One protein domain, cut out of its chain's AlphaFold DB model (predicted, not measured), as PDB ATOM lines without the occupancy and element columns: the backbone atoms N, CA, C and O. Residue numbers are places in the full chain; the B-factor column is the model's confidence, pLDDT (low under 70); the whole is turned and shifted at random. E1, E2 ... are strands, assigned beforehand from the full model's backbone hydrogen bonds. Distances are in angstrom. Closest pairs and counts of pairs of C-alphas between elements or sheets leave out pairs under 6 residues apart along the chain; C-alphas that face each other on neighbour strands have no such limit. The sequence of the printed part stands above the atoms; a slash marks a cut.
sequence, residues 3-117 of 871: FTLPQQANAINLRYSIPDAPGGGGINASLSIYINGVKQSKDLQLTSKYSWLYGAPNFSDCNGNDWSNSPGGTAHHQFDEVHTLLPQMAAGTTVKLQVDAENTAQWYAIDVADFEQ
ATOM      1  N   PHE A   3      57.032 -45.285 -48.826       94.56
ATOM      2  CA  PHE A   3      56.120 -46.353 -49.199       94.56
ATOM      3  C   PHE A   3      54.678 -45.866 -49.105       94.56
ATOM      4  O   PHE A   3      54.353 -45.024 -48.262       94.56
ATOM      5  N   THR A   4      53.809 -46.442 -49.929       92.19
ATOM      6  CA  THR A   4      52.355 -46.322 -49.798       92.19
ATOM      7  C   THR A   4      51.807 -47.716 -49.566       92.19
ATOM      8  O   THR A   4      52.033 -48.604 -50.386       92.19
ATOM      9  N   LEU A   5      51.106 -47.917 -48.454       90.44
ATOM     10  CA  LEU A   5      50.645 -49.247 -48.084       90.44
ATOM     11  C   LEU A   5      49.552 -49.739 -49.047       90.44
ATOM     12  O   LEU A   5      48.542 -49.049 -49.201       90.44
ATOM     13  N   PRO A   6      49.689 -50.930 -49.655       84.00
ATOM     14  CA  PRO A   6      48.635 -51.499 -50.497       84.00
ATOM     15  C   PRO A   6      47.475 -52.073 -49.667       84.00
ATOM     16  O   PRO A   6      46.359 -52.208 -50.160       84.00
ATOM     17  N   GLN A   7      47.727 -52.375 -48.392       89.19
ATOM     18  CA  GLN A   7      46.779 -52.952 -47.445       89.19
ATOM     19  C   GLN A   7      46.971 -52.349 -46.049       89.19
ATOM     20  O   GLN A   7      47.913 -51.598 -45.811       89.19
ATOM     21  N   GLN A   8      46.052 -52.638 -45.128       93.94
ATOM     22  CA  GLN A   8      46.226 -52.236 -43.732       93.94
ATOM     23  C   GLN A   8      47.426 -52.951 -43.095       93.94
ATOM     24  O   GLN A   8      47.706 -54.101 -43.430       93.94
ATOM     25  N   ALA A   9      48.098 -52.275 -42.168       98.19
ATOM     26  CA  ALA A   9      49.208 -52.825 -41.402       98.19
ATOM     27  C   ALA A   9      49.329 -52.115 -40.051       98.19
ATOM     28  O   ALA A   9      48.853 -50.996 -39.876       98.19
ATOM     29  N   ASN A  10      49.993 -52.739 -39.094       98.12
ATOM     30  CA  ASN A  10      50.361 -52.148 -37.806       98.12
ATOM     31  C   ASN A  10      51.771 -52.579 -37.380       98.12
ATOM     32  O   ASN A  10      52.117 -52.508 -36.205       98.12
ATOM     33  N   ALA A  11      52.584 -53.031 -38.330       98.19
ATOM     34  CA  ALA A  11      53.968 -53.389 -38.110       98.19
ATOM     35  C   ALA A  11      54.781 -53.210 -39.390       98.19
ATOM     36  O   ALA A  11      54.226 -53.153 -40.493       98.19
ATOM     37  N   ILE A  12      56.091 -53.105 -39.213       97.69
ATOM     38  CA  ILE A  12      57.085 -53.105 -40.280       97.69
ATOM     39  C   ILE A  12      58.165 -54.131 -39.941       97.69
ATOM     40  O   ILE A  12      58.595 -54.181 -38.791       97.69
ATOM     41  N   ASN A  13      58.610 -54.902 -40.928       97.44
ATOM     42  CA  ASN A  13      59.921 -55.540 -40.938       97.44
ATOM     43  C   ASN A  13      60.746 -54.908 -42.064       97.44
ATOM     44  O   ASN A  13      60.283 -54.832 -43.201       97.44
ATOM     45  N   LEU A  14      61.909 -54.355 -41.745       97.56
ATOM     46  CA  LEU A  14      62.731 -53.584 -42.672       97.56
ATOM     47  C   LEU A  14      64.065 -54.291 -42.867       97.56
ATOM     48  O   LEU A  14      64.811 -54.407 -41.902       97.56
ATOM     49  N   ARG A  15      64.407 -54.629 -44.111       97.38
ATOM     50  CA  ARG A  15      65.755 -55.059 -44.491       97.38
ATOM     51  C   ARG A  15      66.610 -53.855 -44.865       97.38
ATOM     52  O   ARG A  15      66.256 -53.059 -45.743       97.38
ATOM     53  N   TYR A  16      67.737 -53.702 -44.186       97.75
ATOM     54  CA  TYR A  16      68.599 -52.528 -44.291       97.75
ATOM     55  C   TYR A  16      70.074 -52.899 -44.164       97.75
ATOM     56  O   TYR A  16      70.428 -53.985 -43.728       97.75
ATOM     57  N   SER A  17      70.946 -51.964 -44.522       98.06
ATOM     58  CA  SER A  17      72.361 -52.009 -44.177       98.06
ATOM     59  C   SER A  17      72.821 -50.631 -43.710       98.06
ATOM     60  O   SER A  17      72.390 -49.594 -44.231       98.06
ATOM     61  N   ILE A  18      73.695 -50.627 -42.709       98.25
ATOM     62  CA  ILE A  18      74.431 -49.464 -42.206       98.25
ATOM     63  C   ILE A  18      75.920 -49.839 -42.120       98.25
ATOM     64  O   ILE A  18      76.233 -51.033 -42.085       98.25
ATOM     65  N   PRO A  19      76.854 -48.868 -42.072       96.81
ATOM     66  CA  PRO A  19      78.277 -49.172 -41.985       96.81
ATOM     67  C   PRO A  19      78.619 -50.082 -40.803       96.81
ATOM     68  O   PRO A  19      77.992 -50.018 -39.744       96.81
ATOM     69  N   ASP A  20      79.668 -50.875 -40.963       95.31
ATOM     70  CA  ASP A  20      80.329 -51.540 -39.844       95.31
ATOM     71  C   ASP A  20      81.215 -50.556 -39.053       95.31
ATOM     72  O   ASP A  20      81.583 -49.474 -39.535       95.31
ATOM     73  N   ALA A  21      81.588 -50.934 -37.833       94.19
ATOM     74  CA  ALA A  21      82.614 -50.239 -37.075       94.19
ATOM     75  C   ALA A  21      83.999 -50.453 -37.722       94.19
ATOM     76  O   ALA A  21      84.283 -51.533 -38.234       94.19
ATOM     77  N   PRO A  22      84.935 -49.486 -37.632       91.00
ATOM     78  CA  PRO A  22      86.276 -49.635 -38.210       91.00
ATOM     79  C   PRO A  22      87.065 -50.871 -37.744       91.00
ATOM     80  O   PRO A  22      87.991 -51.290 -38.430       91.00
ATOM     81  N   GLY A  23      86.743 -51.411 -36.563       90.00
ATOM     82  CA  GLY A  23      87.355 -52.619 -36.005       90.00
ATOM     83  C   GLY A  23      86.470 -53.866 -36.069       90.00
ATOM     84  O   GLY A  23      86.869 -54.880 -35.504       90.00
ATOM     85  N   GLY A  24      85.304 -53.798 -36.718       89.81
ATOM     86  CA  GLY A  24      84.308 -54.866 -36.707       89.81
ATOM     87  C   GLY A  24      83.388 -54.848 -35.498       89.81
ATOM     88  O   GLY A  24      83.543 -54.031 -34.584       89.81
ATOM     89  N   GLY A  25      82.442 -55.787 -35.486       86.31
ATOM     90  CA  GLY A  25      81.472 -55.964 -34.402       86.31
ATOM     91  C   GLY A  25      80.261 -55.025 -34.454       86.31
ATOM     92  O   GLY A  25      79.460 -55.032 -33.516       86.31
ATOM     93  N   GLY A  26      80.111 -54.247 -35.530       93.56
ATOM     94  CA  GLY A  26      78.938 -53.425 -35.799       93.56
ATOM     95  C   GLY A  26      78.860 -52.105 -35.032       93.56
ATOM     96  O   GLY A  26      79.607 -51.809 -34.096       93.56
ATOM     97  N   ILE A  27      77.896 -51.286 -35.440       96.06
ATOM     98  CA  ILE A  27      77.458 -50.070 -34.753       96.06
ATOM     99  C   ILE A  27      75.956 -50.151 -34.497       96.06
ATOM    100  O   ILE A  27      75.248 -50.900 -35.159       96.06
ATOM    101  N   ASN A  28      75.464 -49.317 -33.584       97.50
ATOM    102  CA  ASN A  28      74.037 -49.040 -33.470       97.50
ATOM    103  C   ASN A  28      73.739 -47.667 -34.066       97.50
ATOM    104  O   ASN A  28      74.498 -46.714 -33.866       97.50
ATOM    105  N   ALA A  29      72.616 -47.565 -34.759       97.38
ATOM    106  CA  ALA A  29      72.109 -46.328 -35.326       97.38
ATOM    107  C   ALA A  29      70.587 -46.276 -35.187       97.38
ATOM    108  O   ALA A  29      69.941 -47.228 -34.756       97.38
ATOM    109  N   SER A  30      69.997 -45.151 -35.568       97.81
ATOM    110  CA  SER A  30      68.552 -45.043 -35.707       97.81
ATOM    111  C   SER A  30      68.176 -44.532 -37.089       97.81
ATOM    112  O   SER A  30      69.001 -43.917 -37.777       97.81
ATOM    113  N   LEU A  31      66.936 -44.806 -37.488       98.38
ATOM    114  CA  LEU A  31      66.334 -44.286 -38.707       98.38
ATOM    115  C   LEU A  31      64.924 -43.785 -38.414       98.38
ATOM    116  O   LEU A  31      64.064 -44.537 -37.941       98.38
ATOM    117  N   SER A  32      64.677 -42.509 -38.704       98.25
ATOM    118  CA  SER A  32      63.378 -41.913 -38.436       98.25
ATOM    119  C   SER A  32      62.294 -42.437 -39.370       98.25
ATOM    120  O   SER A  32      62.464 -42.551 -40.586       98.25
ATOM    121  N   ILE A  33      61.134 -42.716 -38.775       98.06
ATOM    122  CA  ILE A  33      59.935 -43.180 -39.467       98.06
ATOM    123  C   ILE A  33      58.811 -42.155 -39.330       98.06
ATOM    124  O   ILE A  33      58.552 -41.593 -38.264       98.06
ATOM    125  N   TYR A  34      58.138 -41.903 -40.445       98.19
ATOM    126  CA  TYR A  34      57.024 -40.978 -40.562       98.19
ATOM    127  C   TYR A  34      55.806 -41.722 -41.095       98.19
ATOM    128  O   TYR A  34      55.913 -42.426 -42.094       98.19
ATOM    129  N   ILE A  35      54.643 -41.508 -40.484       96.88
ATOM    130  CA  ILE A  35      53.359 -42.060 -40.933       96.88
ATOM    131  C   ILE A  35      52.469 -40.884 -41.329       96.88
ATOM    132  O   ILE A  35      52.226 -39.991 -40.518       96.88
ATOM    133  N   ASN A  36      52.024 -40.842 -42.587       93.88
ATOM    134  CA  ASN A  36      51.267 -39.723 -43.165       93.88
ATOM    135  C   ASN A  36      51.936 -38.358 -42.932       93.88
ATOM    136  O   ASN A  36      51.290 -37.370 -42.587       93.88
ATOM    137  N   GLY A  37      53.264 -38.318 -43.084       92.00
ATOM    138  CA  GLY A  37      54.074 -37.116 -42.878       92.00
ATOM    139  C   GLY A  37      54.321 -36.740 -41.412       92.00
ATOM    140  O   GLY A  37      55.052 -35.784 -41.165       92.00
ATOM    141  N   VAL A  38      53.783 -37.490 -40.443       95.06
ATOM    142  CA  VAL A  38      54.001 -37.263 -39.007       95.06
ATOM    143  C   VAL A  38      55.125 -38.160 -38.503       95.06
ATOM    144  O   VAL A  38      55.020 -39.388 -38.573       95.06
ATOM    145  N   LYS A  39      56.187 -37.550 -37.969       96.31
ATOM    146  CA  LYS A  39      57.296 -38.274 -37.340       96.31
ATOM    147  C   LYS A  39      56.784 -39.089 -36.154       96.31
ATOM    148  O   LYS A  39      56.052 -38.561 -35.316       96.31
ATOM    149  N   GLN A  40      57.155 -40.360 -36.087       95.75
ATOM    150  CA  GLN A  40      56.831 -41.205 -34.943       95.75
ATOM    151  C   GLN A  40      57.760 -40.902 -33.765       95.75
ATOM    152  O   GLN A  40      58.880 -40.430 -33.937       95.75
ATOM    153  N   SER A  41      57.291 -41.162 -32.545       91.50
ATOM    154  CA  SER A  41      58.052 -40.878 -31.320       91.50
ATOM    155  C   SER A  41      59.250 -41.804 -31.104       91.50
ATOM    156  O   SER A  41      60.102 -41.507 -30.268       91.50
ATOM    157  N   LYS A  42      59.302 -42.927 -31.826       91.75
ATOM    158  CA  LYS A  42      60.410 -43.874 -31.823       91.75
ATOM    159  C   LYS A  42      60.912 -44.055 -33.247       91.75
ATOM    160  O   LYS A  42      60.128 -44.371 -34.140       91.75
ATOM    161  N   ASP A  43      62.211 -43.872 -33.416       96.12
ATOM    162  CA  ASP A  43      62.926 -44.287 -34.615       96.12
ATOM    163  C   ASP A  43      63.079 -45.811 -34.635       96.12
ATOM    164  O   ASP A  43      63.128 -46.452 -33.575       96.12
ATOM    165  N   LEU A  44      63.241 -46.376 -35.831       98.00
ATOM    166  CA  LEU A  44      63.706 -47.751 -35.981       98.00
ATOM    167  C   LEU A  44      65.127 -47.846 -35.421       98.00
ATOM    168  O   LEU A  44      65.966 -46.995 -35.728       98.00
ATOM    169  N   GLN A  45      65.373 -48.837 -34.568       97.62
ATOM    170  CA  GLN A  45      66.689 -49.078 -33.979       97.62
ATOM    171  C   GLN A  45      67.446 -50.038 -34.885       97.62
ATOM    172  O   GLN A  45      67.046 -51.183 -35.038       97.62
ATOM    173  N   LEU A  46      68.500 -49.537 -35.516       98.00
ATOM    174  CA  LEU A  46      69.301 -50.280 -36.476       98.00
ATOM    175  C   LEU A  46      70.603 -50.736 -35.821       98.00
ATOM    176  O   LEU A  46      71.172 -50.023 -34.986       98.00
ATOM    177  N   THR A  47      71.118 -51.875 -36.251       97.31
ATOM    178  CA  THR A  47      72.435 -52.373 -35.880       97.31
ATOM    179  C   THR A  47      73.131 -53.001 -37.081       97.31
ATOM    180  O   THR A  47      72.489 -53.485 -38.002       97.31
ATOM    181  N   SER A  48      74.458 -52.971 -37.094       96.81
ATOM    182  CA  SER A  48      75.267 -53.786 -38.008       96.81
ATOM    183  C   SER A  48      75.979 -54.928 -37.286       96.81
ATOM    184  O   SER A  48      76.848 -55.562 -37.868       96.81
ATOM    185  N   LYS A  49      75.614 -55.210 -36.024       93.81
ATOM    186  CA  LYS A  49      76.211 -56.275 -35.197       93.81
ATOM    187  C   LYS A  49      76.111 -57.662 -35.843       93.81
ATOM    188  O   LYS A  49      77.021 -58.465 -35.665       93.81
ATOM    189  N   TYR A  50      75.004 -57.936 -36.532       93.25
ATOM    190  CA  TYR A  50      74.712 -59.225 -37.171       93.25
ATOM    191  C   TYR A  50      74.982 -59.216 -38.681       93.25
ATOM    192  O   TYR A  50      74.810 -60.225 -39.352       93.25
ATOM    193  N   SER A  51      75.436 -58.078 -39.207       93.06
ATOM    194  CA  SER A  51      75.880 -57.921 -40.589       93.06
ATOM    195  C   SER A  51      77.404 -57.927 -40.673       93.06
ATOM    196  O   SER A  51      78.099 -57.920 -39.662       93.06
ATOM    197  N   TRP A  52      77.911 -57.829 -41.901       91.94
ATOM    198  CA  TRP A  52      79.328 -57.658 -42.223       91.94
ATOM    199  C   TRP A  52      80.193 -58.816 -41.767       91.94
ATOM    200  O   TRP A  52      80.884 -58.783 -40.748       91.94
ATOM    201  N   LEU A  53      80.215 -59.819 -42.628       88.56
ATOM    202  CA  LEU A  53      81.213 -60.861 -42.575       88.56
ATOM    203  C   LEU A  53      82.303 -60.573 -43.607       88.56
ATOM    204  O   LEU A  53      82.075 -59.949 -44.647       88.56
ATOM    205  N   TYR A  54      83.515 -60.993 -43.280       87.38
ATOM    206  CA  TYR A  54      84.737 -60.648 -43.984       87.38
ATOM    207  C   TYR A  54      85.556 -61.897 -44.286       87.38
ATOM    208  O   TYR A  54      85.641 -62.811 -43.465       87.38
ATOM    209  N   GLY A  55      86.207 -61.905 -45.449       81.12
ATOM    210  CA  GLY A  55      87.074 -62.999 -45.885       81.12
ATOM    211  C   GLY A  55      86.450 -63.869 -46.973       81.12
ATOM    212  O   GLY A  55      85.472 -63.482 -47.611       81.12
ATOM    213  N   ALA A  56      87.075 -65.015 -47.233       75.19
ATOM    214  CA  ALA A  56      86.621 -65.993 -48.216       75.19
ATOM    215  C   ALA A  56      86.071 -67.225 -47.485       75.19
ATOM    216  O   ALA A  56      86.720 -67.664 -46.541       75.19
ATOM    217  N   PRO A  57      84.944 -67.806 -47.930       68.25
ATOM    218  CA  PRO A  57      84.384 -68.977 -47.276       68.25
ATOM    219  C   PRO A  57      85.321 -70.177 -47.370       68.25
ATOM    220  O   PRO A  57      85.735 -70.587 -48.461       68.25
ATOM    221  N   ASN A  58      85.591 -70.763 -46.216       64.19
ATOM    222  CA  ASN A  58      86.223 -72.055 -46.034       64.19
ATOM    223  C   ASN A  58      85.355 -72.805 -45.004       64.19
ATOM    224  O   ASN A  58      84.848 -72.198 -44.079       64.19
ATOM    225  N   PHE A  59      85.035 -74.075 -45.208       63.28
ATOM    226  CA  PHE A  59      84.031 -74.767 -44.370       63.28
ATOM    227  C   PHE A  59      84.635 -75.982 -43.671       63.28
ATOM    228  O   PHE A  59      83.961 -76.968 -43.392       63.28
ATOM    229  N   SER A  60      85.956 -75.960 -43.471       53.25
ATOM    230  CA  SER A  60      86.718 -77.181 -43.227       53.25
ATOM    231  C   SER A  60      87.095 -77.430 -41.770       53.25
ATOM    232  O   SER A  60      87.670 -78.483 -41.515       53.25
ATOM    233  N   ASP A  61      86.824 -76.530 -40.813       53.47
ATOM    234  CA  ASP A  61      87.296 -76.741 -39.436       53.47
ATOM    235  C   ASP A  61      86.424 -76.146 -38.320       53.47
ATOM    236  O   ASP A  61      86.062 -74.974 -38.319       53.47
ATOM    237  N   CYS A  62      86.267 -76.923 -37.239       64.69
ATOM    238  CA  CYS A  62      85.705 -76.513 -35.940       64.69
ATOM    239  C   CYS A  62      86.404 -75.302 -35.284       64.69
ATOM    240  O   CYS A  62      85.929 -74.800 -34.267       64.69
ATOM    241  N   ASN A  63      87.567 -74.899 -35.804       52.19
ATOM    242  CA  ASN A  63      88.407 -73.807 -35.311       52.19
ATOM    243  C   ASN A  63      88.698 -72.748 -36.398       52.19
ATOM    244  O   ASN A  63      89.526 -71.862 -36.170       52.19
ATOM    245  N   GLY A  64      88.094 -72.867 -37.586       52.34
ATOM    246  CA  GLY A  64      88.308 -71.951 -38.703       52.34
ATOM    247  C   GLY A  64      87.497 -70.670 -38.525       52.34
ATOM    248  O   GLY A  64      86.273 -70.701 -38.474       52.34
ATOM    249  N   ASN A  65      88.170 -69.519 -38.439       52.91
ATOM    250  CA  ASN A  65      87.530 -68.204 -38.579       52.91
ATOM    251  C   ASN A  65      87.299 -67.921 -40.068       52.91
ATOM    252  O   ASN A  65      87.893 -66.999 -40.632       52.91
ATOM    253  N   ASP A  66      86.535 -68.790 -40.717       62.69
ATOM    254  CA  ASP A  66      86.489 -68.841 -42.170       62.69
ATOM    255  C   ASP A  66      85.634 -67.716 -42.764       62.69
ATOM    256  O   ASP A  66      85.965 -67.181 -43.818       62.69
ATOM    257  N   TRP A  67      84.653 -67.238 -42.003       74.31
ATOM    258  CA  TRP A  67      84.181 -65.862 -42.061       74.31
ATOM    259  C   TRP A  67      84.526 -65.166 -40.749       74.31
ATOM    260  O   TRP A  67      84.585 -65.777 -39.681       74.31
ATOM    261  N   SER A  68      84.846 -63.879 -40.832       74.00
ATOM    262  CA  SER A  68      85.210 -63.084 -39.668       74.00
ATOM    263  C   SER A  68      84.293 -61.883 -39.544       74.00
ATOM    264  O   SER A  68      83.998 -61.224 -40.530       74.00
ATOM    265  N   ASN A  69      83.922 -61.540 -38.317       78.94
ATOM    266  CA  ASN A  69      83.328 -60.244 -37.990       78.94
ATOM    267  C   ASN A  69      84.393 -59.140 -37.802       78.94
ATOM    268  O   ASN A  69      84.085 -58.057 -37.308       78.94
ATOM    269  N   SER A  70      85.660 -59.423 -38.139       83.50
ATOM    270  CA  SER A  70      86.771 -58.469 -38.128       83.50
ATOM    271  C   SER A  70      87.089 -58.007 -39.558       83.50
ATOM    272  O   SER A  70      87.369 -58.851 -40.412       83.50
ATOM    273  N   PRO A  71      87.115 -56.690 -39.832       87.12
ATOM    274  CA  PRO A  71      87.339 -56.152 -41.166       87.12
ATOM    275  C   PRO A  71      88.632 -56.637 -41.829       87.12
ATOM    276  O   PRO A  71      89.731 -56.484 -41.290       87.12
ATOM    277  N   GLY A  72      88.500 -57.159 -43.051       81.44
ATOM    278  CA  GLY A  72      89.605 -57.600 -43.907       81.44
ATOM    279  C   GLY A  72      89.114 -58.393 -45.126       81.44
ATOM    280  O   GLY A  72      88.055 -58.996 -45.095       81.44
ATOM    281  N   GLY A  73      89.859 -58.413 -46.234       83.00
ATOM    282  CA  GLY A  73      89.428 -59.159 -47.430       83.00
ATOM    283  C   GLY A  73      88.089 -58.675 -48.018       83.00
ATOM    284  O   GLY A  73      87.826 -57.473 -48.049       83.00
ATOM    285  N   THR A  74      87.272 -59.605 -48.526       82.75
ATOM    286  CA  THR A  74      85.973 -59.319 -49.166       82.75
ATOM    287  C   THR A  74      84.848 -59.277 -48.134       82.75
ATOM    288  O   THR A  74      84.685 -60.224 -47.371       82.75
ATOM    289  N   ALA A  75      84.055 -58.205 -48.143       87.62
ATOM    290  CA  ALA A  75      82.874 -58.067 -47.295       87.62
ATOM    291  C   ALA A  75      81.632 -58.719 -47.928       87.62
ATOM    292  O   ALA A  75      81.411 -58.586 -49.133       87.62
ATOM    293  N   HIS A  76      80.809 -59.356 -47.105       86.31
ATOM    294  CA  HIS A  76      79.551 -60.012 -47.463       86.31
ATOM    295  C   HIS A  76      78.574 -59.954 -46.273       86.31
ATOM    296  O   HIS A  76      78.872 -59.326 -45.254       86.31
ATOM    297  N   HIS A  77      77.387 -60.552 -46.414       89.75
ATOM    298  CA  HIS A  77      76.339 -60.547 -45.384       89.75
ATOM    299  C   HIS A  77      76.007 -59.124 -44.868       89.75
ATOM    300  O   HIS A  77      75.935 -58.879 -43.669       89.75
ATOM    301  N   GLN A  78      75.917 -58.127 -45.764       92.19
ATOM    302  CA  GLN A  78      75.901 -56.708 -45.358       92.19
ATOM    303  C   GLN A  78      74.561 -56.193 -44.822       92.19
ATOM    304  O   GLN A  78      74.536 -55.107 -44.244       92.19
ATOM    305  N   PHE A  79      73.458 -56.897 -45.062       95.81
ATOM    306  CA  PHE A  79      72.133 -56.492 -44.596       95.81
ATOM    307  C   PHE A  79      71.740 -57.231 -43.325       95.81
ATOM    308  O   PHE A  79      72.107 -58.390 -43.145       95.81
ATOM    309  N   ASP A  80      70.949 -56.548 -42.510       96.88
ATOM    310  CA  ASP A  80      70.201 -57.085 -41.381       96.88
ATOM    311  C   ASP A  80      68.726 -56.690 -41.524       96.88
ATOM    312  O   ASP A  80      68.353 -55.898 -42.405       96.88
ATOM    313  N   GLU A  81      67.888 -57.215 -40.638       96.25
ATOM    314  CA  GLU A  81      66.470 -56.899 -40.564       96.25
ATOM    315  C   GLU A  81      66.106 -56.310 -39.202       96.25
ATOM    316  O   GLU A  81      66.751 -56.549 -38.184       96.25
ATOM    317  N   VAL A  82      65.105 -55.432 -39.192       96.00
ATOM    318  CA  VAL A  82      64.536 -54.887 -37.960       96.00
ATOM    319  C   VAL A  82      63.028 -54.897 -38.064       96.00
ATOM    320  O   VAL A  82      62.440 -54.293 -38.966       96.00
ATOM    321  N   HIS A  83      62.394 -55.507 -37.073       95.25
ATOM    322  CA  HIS A  83      60.951 -55.563 -36.988       95.25
ATOM    323  C   HIS A  83      60.431 -54.697 -35.832       95.25
ATOM    324  O   HIS A  83      61.019 -54.584 -34.756       95.25
ATOM    325  N   THR A  84      59.340 -53.964 -36.060       94.19
ATOM    326  CA  THR A  84      58.757 -53.051 -35.067       94.19
ATOM    327  C   THR A  84      57.245 -52.930 -35.237       94.19
ATOM    328  O   THR A  84      56.741 -52.693 -36.336       94.19
ATOM    329  N   LEU A  85      56.511 -53.022 -34.122       96.00
ATOM    330  CA  LEU A  85      55.092 -52.671 -34.074       96.00
ATOM    331  C   LEU A  85      54.905 -51.154 -34.218       96.00
ATOM    332  O   LEU A  85      55.558 -50.350 -33.549       96.00
ATOM    333  N   LEU A  86      53.952 -50.776 -35.055       95.56
ATOM    334  CA  LEU A  86      53.576 -49.407 -35.379       95.56
ATOM    335  C   LEU A  86      52.109 -49.151 -34.992       95.56
ATOM    336  O   LEU A  86      51.348 -50.081 -34.712       95.56
ATOM    337  N   PRO A  87      51.660 -47.884 -34.966       95.19
ATOM    338  CA  PRO A  87      50.234 -47.587 -34.919       95.19
ATOM    339  C   PRO A  87      49.474 -48.269 -36.065       95.19
ATOM    340  O   PRO A  87      50.041 -48.546 -37.117       95.19
ATOM    341  N   GLN A  88      48.170 -48.487 -35.886       97.06
ATOM    342  CA  GLN A  88      47.313 -49.007 -36.951       97.06
ATOM    343  C   GLN A  88      47.312 -48.064 -38.165       97.06
ATOM    344  O   GLN A  88      47.009 -46.876 -38.043       97.06
ATOM    345  N   MET A  89      47.589 -48.619 -39.342       97.25
ATOM    346  CA  MET A  89      47.645 -47.934 -40.630       97.25
ATOM    347  C   MET A  89      46.638 -48.564 -41.595       97.25
ATOM    348  O   MET A  89      46.510 -49.785 -41.677       97.25
ATOM    349  N   ALA A  90      45.904 -47.734 -42.333       91.75
ATOM    350  CA  ALA A  90      44.998 -48.188 -43.390       91.75
ATOM    351  C   ALA A  90      45.733 -48.302 -44.737       91.75
ATOM    352  O   ALA A  90      46.778 -47.676 -44.926       91.75
ATOM    353  N   ALA A  91      45.152 -49.024 -45.700       89.00
ATOM    354  CA  ALA A  91      45.607 -48.972 -47.090       89.00
ATOM    355  C   ALA A  91      45.657 -47.511 -47.591       89.00
ATOM    356  O   ALA A  91      44.798 -46.696 -47.250       89.00
ATOM    357  N   GLY A  92      46.683 -47.171 -48.366       88.19
ATOM    358  CA  GLY A  92      46.977 -45.810 -48.816       88.19
ATOM    359  C   GLY A  92      47.755 -44.955 -47.810       88.19
ATOM    360  O   GLY A  92      48.179 -43.856 -48.164       88.19
ATOM    361  N   THR A  93      47.981 -45.436 -46.578       95.69
ATOM    362  CA  THR A  93      48.873 -44.756 -45.622       95.69
ATOM    363  C   THR A  93      50.267 -44.632 -46.222       95.69
ATOM    364  O   THR A  93      50.786 -45.589 -46.797       95.69
ATOM    365  N   THR A  94      50.887 -43.463 -46.071       96.62
ATOM    366  CA  THR A  94      52.284 -43.270 -46.474       96.62
ATOM    367  C   THR A  94      53.207 -43.515 -45.292       96.62
ATOM    368  O   THR A  94      53.025 -42.924 -44.226       96.62
ATOM    369  N   VAL A  95      54.208 -44.369 -45.484       97.62
ATOM    370  CA  VAL A  95      55.265 -44.624 -44.503       97.62
ATOM    371  C   VAL A  95      56.583 -44.161 -45.100       97.62
ATOM    372  O   VAL A  95      57.039 -44.695 -46.107       97.62
ATOM    373  N   LYS A  96      57.194 -43.137 -44.511       98.25
ATOM    374  CA  LYS A  96      58.457 -42.572 -44.988       98.25
ATOM    375  C   LYS A  96      59.577 -42.864 -44.000       98.25
ATOM    376  O   LYS A  96      59.493 -42.472 -42.841       98.25
ATOM    377  N   LEU A  97      60.634 -43.493 -44.502       97.94
ATOM    378  CA  LEU A  97      61.918 -43.648 -43.827       97.94
ATOM    379  C   LEU A  97      62.816 -42.476 -44.227       97.94
ATOM    380  O   LEU A  97      63.026 -42.230 -45.425       97.94
ATOM    381  N   GLN A  98      63.305 -41.729 -43.245       97.50
ATOM    382  CA  GLN A  98      64.063 -40.500 -43.459       97.50
ATOM    383  C   GLN A  98      65.260 -40.448 -42.516       97.50
ATOM    384  O   GLN A  98      65.125 -40.738 -41.335       97.50
ATOM    385  N   VAL A  99      66.412 -40.055 -43.057       97.88
ATOM    386  CA  VAL A  99      67.603 -39.732 -42.272       97.88
ATOM    387  C   VAL A  99      67.466 -38.283 -41.810       97.88
ATOM    388  O   VAL A  99      67.592 -37.359 -42.616       97.88
ATOM    389  N   ASP A 100      67.143 -38.099 -40.534       96.31
ATOM    390  CA  ASP A 100      67.090 -36.804 -39.854       96.31
ATOM    391  C   ASP A 100      68.418 -36.485 -39.141       96.31
ATOM    392  O   ASP A 100      69.373 -37.255 -39.185       96.31
ATOM    393  N   ALA A 101      68.505 -35.324 -38.485       94.75
ATOM    394  CA  ALA A 101      69.744 -34.844 -37.866       94.75
ATOM    395  C   ALA A 101      70.253 -35.739 -36.717       94.75
ATOM    396  O   ALA A 101      71.448 -35.753 -36.428       94.75
ATOM    397  N   GLU A 102      69.358 -36.469 -36.054       91.94
ATOM    398  CA  GLU A 102      69.678 -37.455 -35.017       91.94
ATOM    399  C   GLU A 102      70.118 -38.818 -35.571       91.94
ATOM    400  O   GLU A 102      70.632 -39.642 -34.816       91.94
ATOM    401  N   ASN A 103      69.939 -39.069 -36.871       97.00
ATOM    402  CA  ASN A 103      70.325 -40.317 -37.516       97.00
ATOM    403  C   ASN A 103      71.780 -40.192 -37.990       97.00
ATOM    404  O   ASN A 103      72.082 -39.515 -38.971       97.00
ATOM    405  N   THR A 104      72.703 -40.795 -37.239       94.50
ATOM    406  CA  THR A 104      74.142 -40.496 -37.327       94.50
ATOM    407  C   THR A 104      74.977 -41.514 -38.100       94.50
ATOM    408  O   THR A 104      76.192 -41.321 -38.204       94.50
ATOM    409  N   ALA A 105      74.389 -42.585 -38.649       96.50
ATOM    410  CA  ALA A 105      75.162 -43.506 -39.479       96.50
ATOM    411  C   ALA A 105      75.640 -42.793 -40.752       96.50
ATOM    412  O   ALA A 105      74.940 -41.953 -41.316       96.50
ATOM    413  N   GLN A 106      76.845 -43.132 -41.218       95.38
ATOM    414  CA  GLN A 106      77.451 -42.466 -42.376       95.38
ATOM    415  C   GLN A 106      76.607 -42.623 -43.650       95.38
ATOM    416  O   GLN A 106      76.592 -41.735 -44.502       95.38
ATOM    417  N   TRP A 107      75.927 -43.757 -43.786       97.50
ATOM    418  CA  TRP A 107      75.023 -44.053 -44.885       97.50
ATOM    419  C   TRP A 107      73.975 -45.072 -44.432       97.50
ATOM    420  O   TRP A 107      74.147 -45.751 -43.420       97.50
ATOM    421  N   TYR A 108      72.887 -45.155 -45.195       97.69
ATOM    422  CA  TYR A 108      71.789 -46.092 -44.985       97.69
ATOM    423  C   TYR A 108      71.427 -46.699 -46.338       97.69
ATOM    424  O   TYR A 108      71.046 -45.963 -47.253       97.69
ATOM    425  N   ALA A 109      71.546 -48.015 -46.470       97.31
ATOM    426  CA  ALA A 109      70.982 -48.747 -47.593       97.31
ATOM    427  C   ALA A 109      69.678 -49.394 -47.132       97.31
ATOM    428  O   ALA A 109      69.623 -50.013 -46.075       97.31
ATOM    429  N   ILE A 110      68.622 -49.207 -47.912       95.94
ATOM    430  CA  ILE A 110      67.295 -49.739 -47.621       95.94
ATOM    431  C   ILE A 110      66.914 -50.626 -48.793       95.94
ATOM    432  O   ILE A 110      66.924 -50.142 -49.927       95.94
ATOM    433  N   ASP A 111      66.616 -51.889 -48.507       93.88
ATOM    434  CA  ASP A 111      66.283 -52.889 -49.518       93.88
ATOM    435  C   ASP A 111      64.764 -53.045 -49.654       93.88
ATOM    436  O   ASP A 111      64.153 -52.475 -50.558       93.88
ATOM    437  N   VAL A 112      64.137 -53.735 -48.699       93.44
ATOM    438  CA  VAL A 112      62.702 -54.028 -48.700       93.44
ATOM    439  C   VAL A 112      62.081 -53.734 -47.336       93.44
ATOM    440  O   VAL A 112      62.743 -53.821 -46.303       93.44
ATOM    441  N   ALA A 113      60.805 -53.350 -47.339       95.94
ATOM    442  CA  ALA A 113      60.006 -53.162 -46.137       95.94
ATOM    443  C   ALA A 113      58.711 -53.976 -46.241       95.94
ATOM    444  O   ALA A 113      57.851 -53.675 -47.075       95.94
ATOM    445  N   ASP A 114      58.562 -54.961 -45.363       96.69
ATOM    446  CA  ASP A 114      57.352 -55.756 -45.215       96.69
ATOM    447  C   ASP A 114      56.408 -55.059 -44.236       96.69
ATOM    448  O   ASP A 114      56.769 -54.763 -43.096       96.69
ATOM    449  N   PHE A 115      55.178 -54.798 -44.669       97.88
ATOM    450  CA  PHE A 115      54.139 -54.216 -43.825       97.88
ATOM    451  C   PHE A 115      53.078 -55.258 -43.504       97.88
ATOM    452  O   PHE A 115      52.410 -55.778 -44.400       97.88
ATOM    453  N   GLU A 116      52.896 -55.526 -42.213       96.94
ATOM    454  CA  GLU A 116      52.039 -56.606 -41.730       96.94
ATOM    455  C   GLU A 116      50.898 -56.083 -40.854       96.94
ATOM    456  O   GLU A 116      51.077 -55.188 -40.027       96.94
ATOM    457  N   GLN A 117      49.716 -56.683 -41.009       97.75
ATOM    458  CA  GLN A 117      48.643 -56.582 -40.027       97.75
ATOM    459  C   GLN A 117      48.789 -57.682 -38.969       97.75
ATOM    460  O   GLN A 117      48.246 -58.778 -39.105       97.75
TER     461      GLN A 117
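AT A GLANCE: This is residues 3 to 117 of the 871 residues of an uncharacterized protein of Dictyobacter kobayashii (UniProt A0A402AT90). With little regular structure, two small sheets, E4-E1-E6 and E3-E2-E5, make a loose sandwich, only partly face to face, their best planes 42 degrees apart; the long loop of residues 48 to 79 reaches away from it. The printed part has 115 residues, no named helix and strands E1 to E6 in order, both sheets antiparallel; it is all strand, with 44 residues in named elements. It is loose, radius of gyration of the C-alphas 16.8 A, spanning 51 by 29 by 17 A.

HOW THE PARTS SIT: E1, residues 9 to 17, pairs antiparallel with E4, residues 80 to 89, N 14 and O 82 at 2.8 A, and with E6, residues 109 to 116, N 13 and O 114 at 2.8 A. E2, residues 28 to 35, forms a hairpin with E3, residues 44 to 47, N 31 and O 44 at 3.0 A, and pairs antiparallel with E5, residues 94 to 98, N 34 and O 96 at 2.8 A.

IN THESE COORDINATES: E1 runs 23.3 A from C-alpha 9 at (49.208, -52.825, -41.402); E4, 24.4 A, bends by 64 degrees at residue 86; E6 ends at C-alpha 116, (52.039, -56.606, -41.730).

THE WHOLE: The printed part has no cut. The link E3 to E4 is long, 32 residues. Residues 57 to 66 have pLDDT under 70.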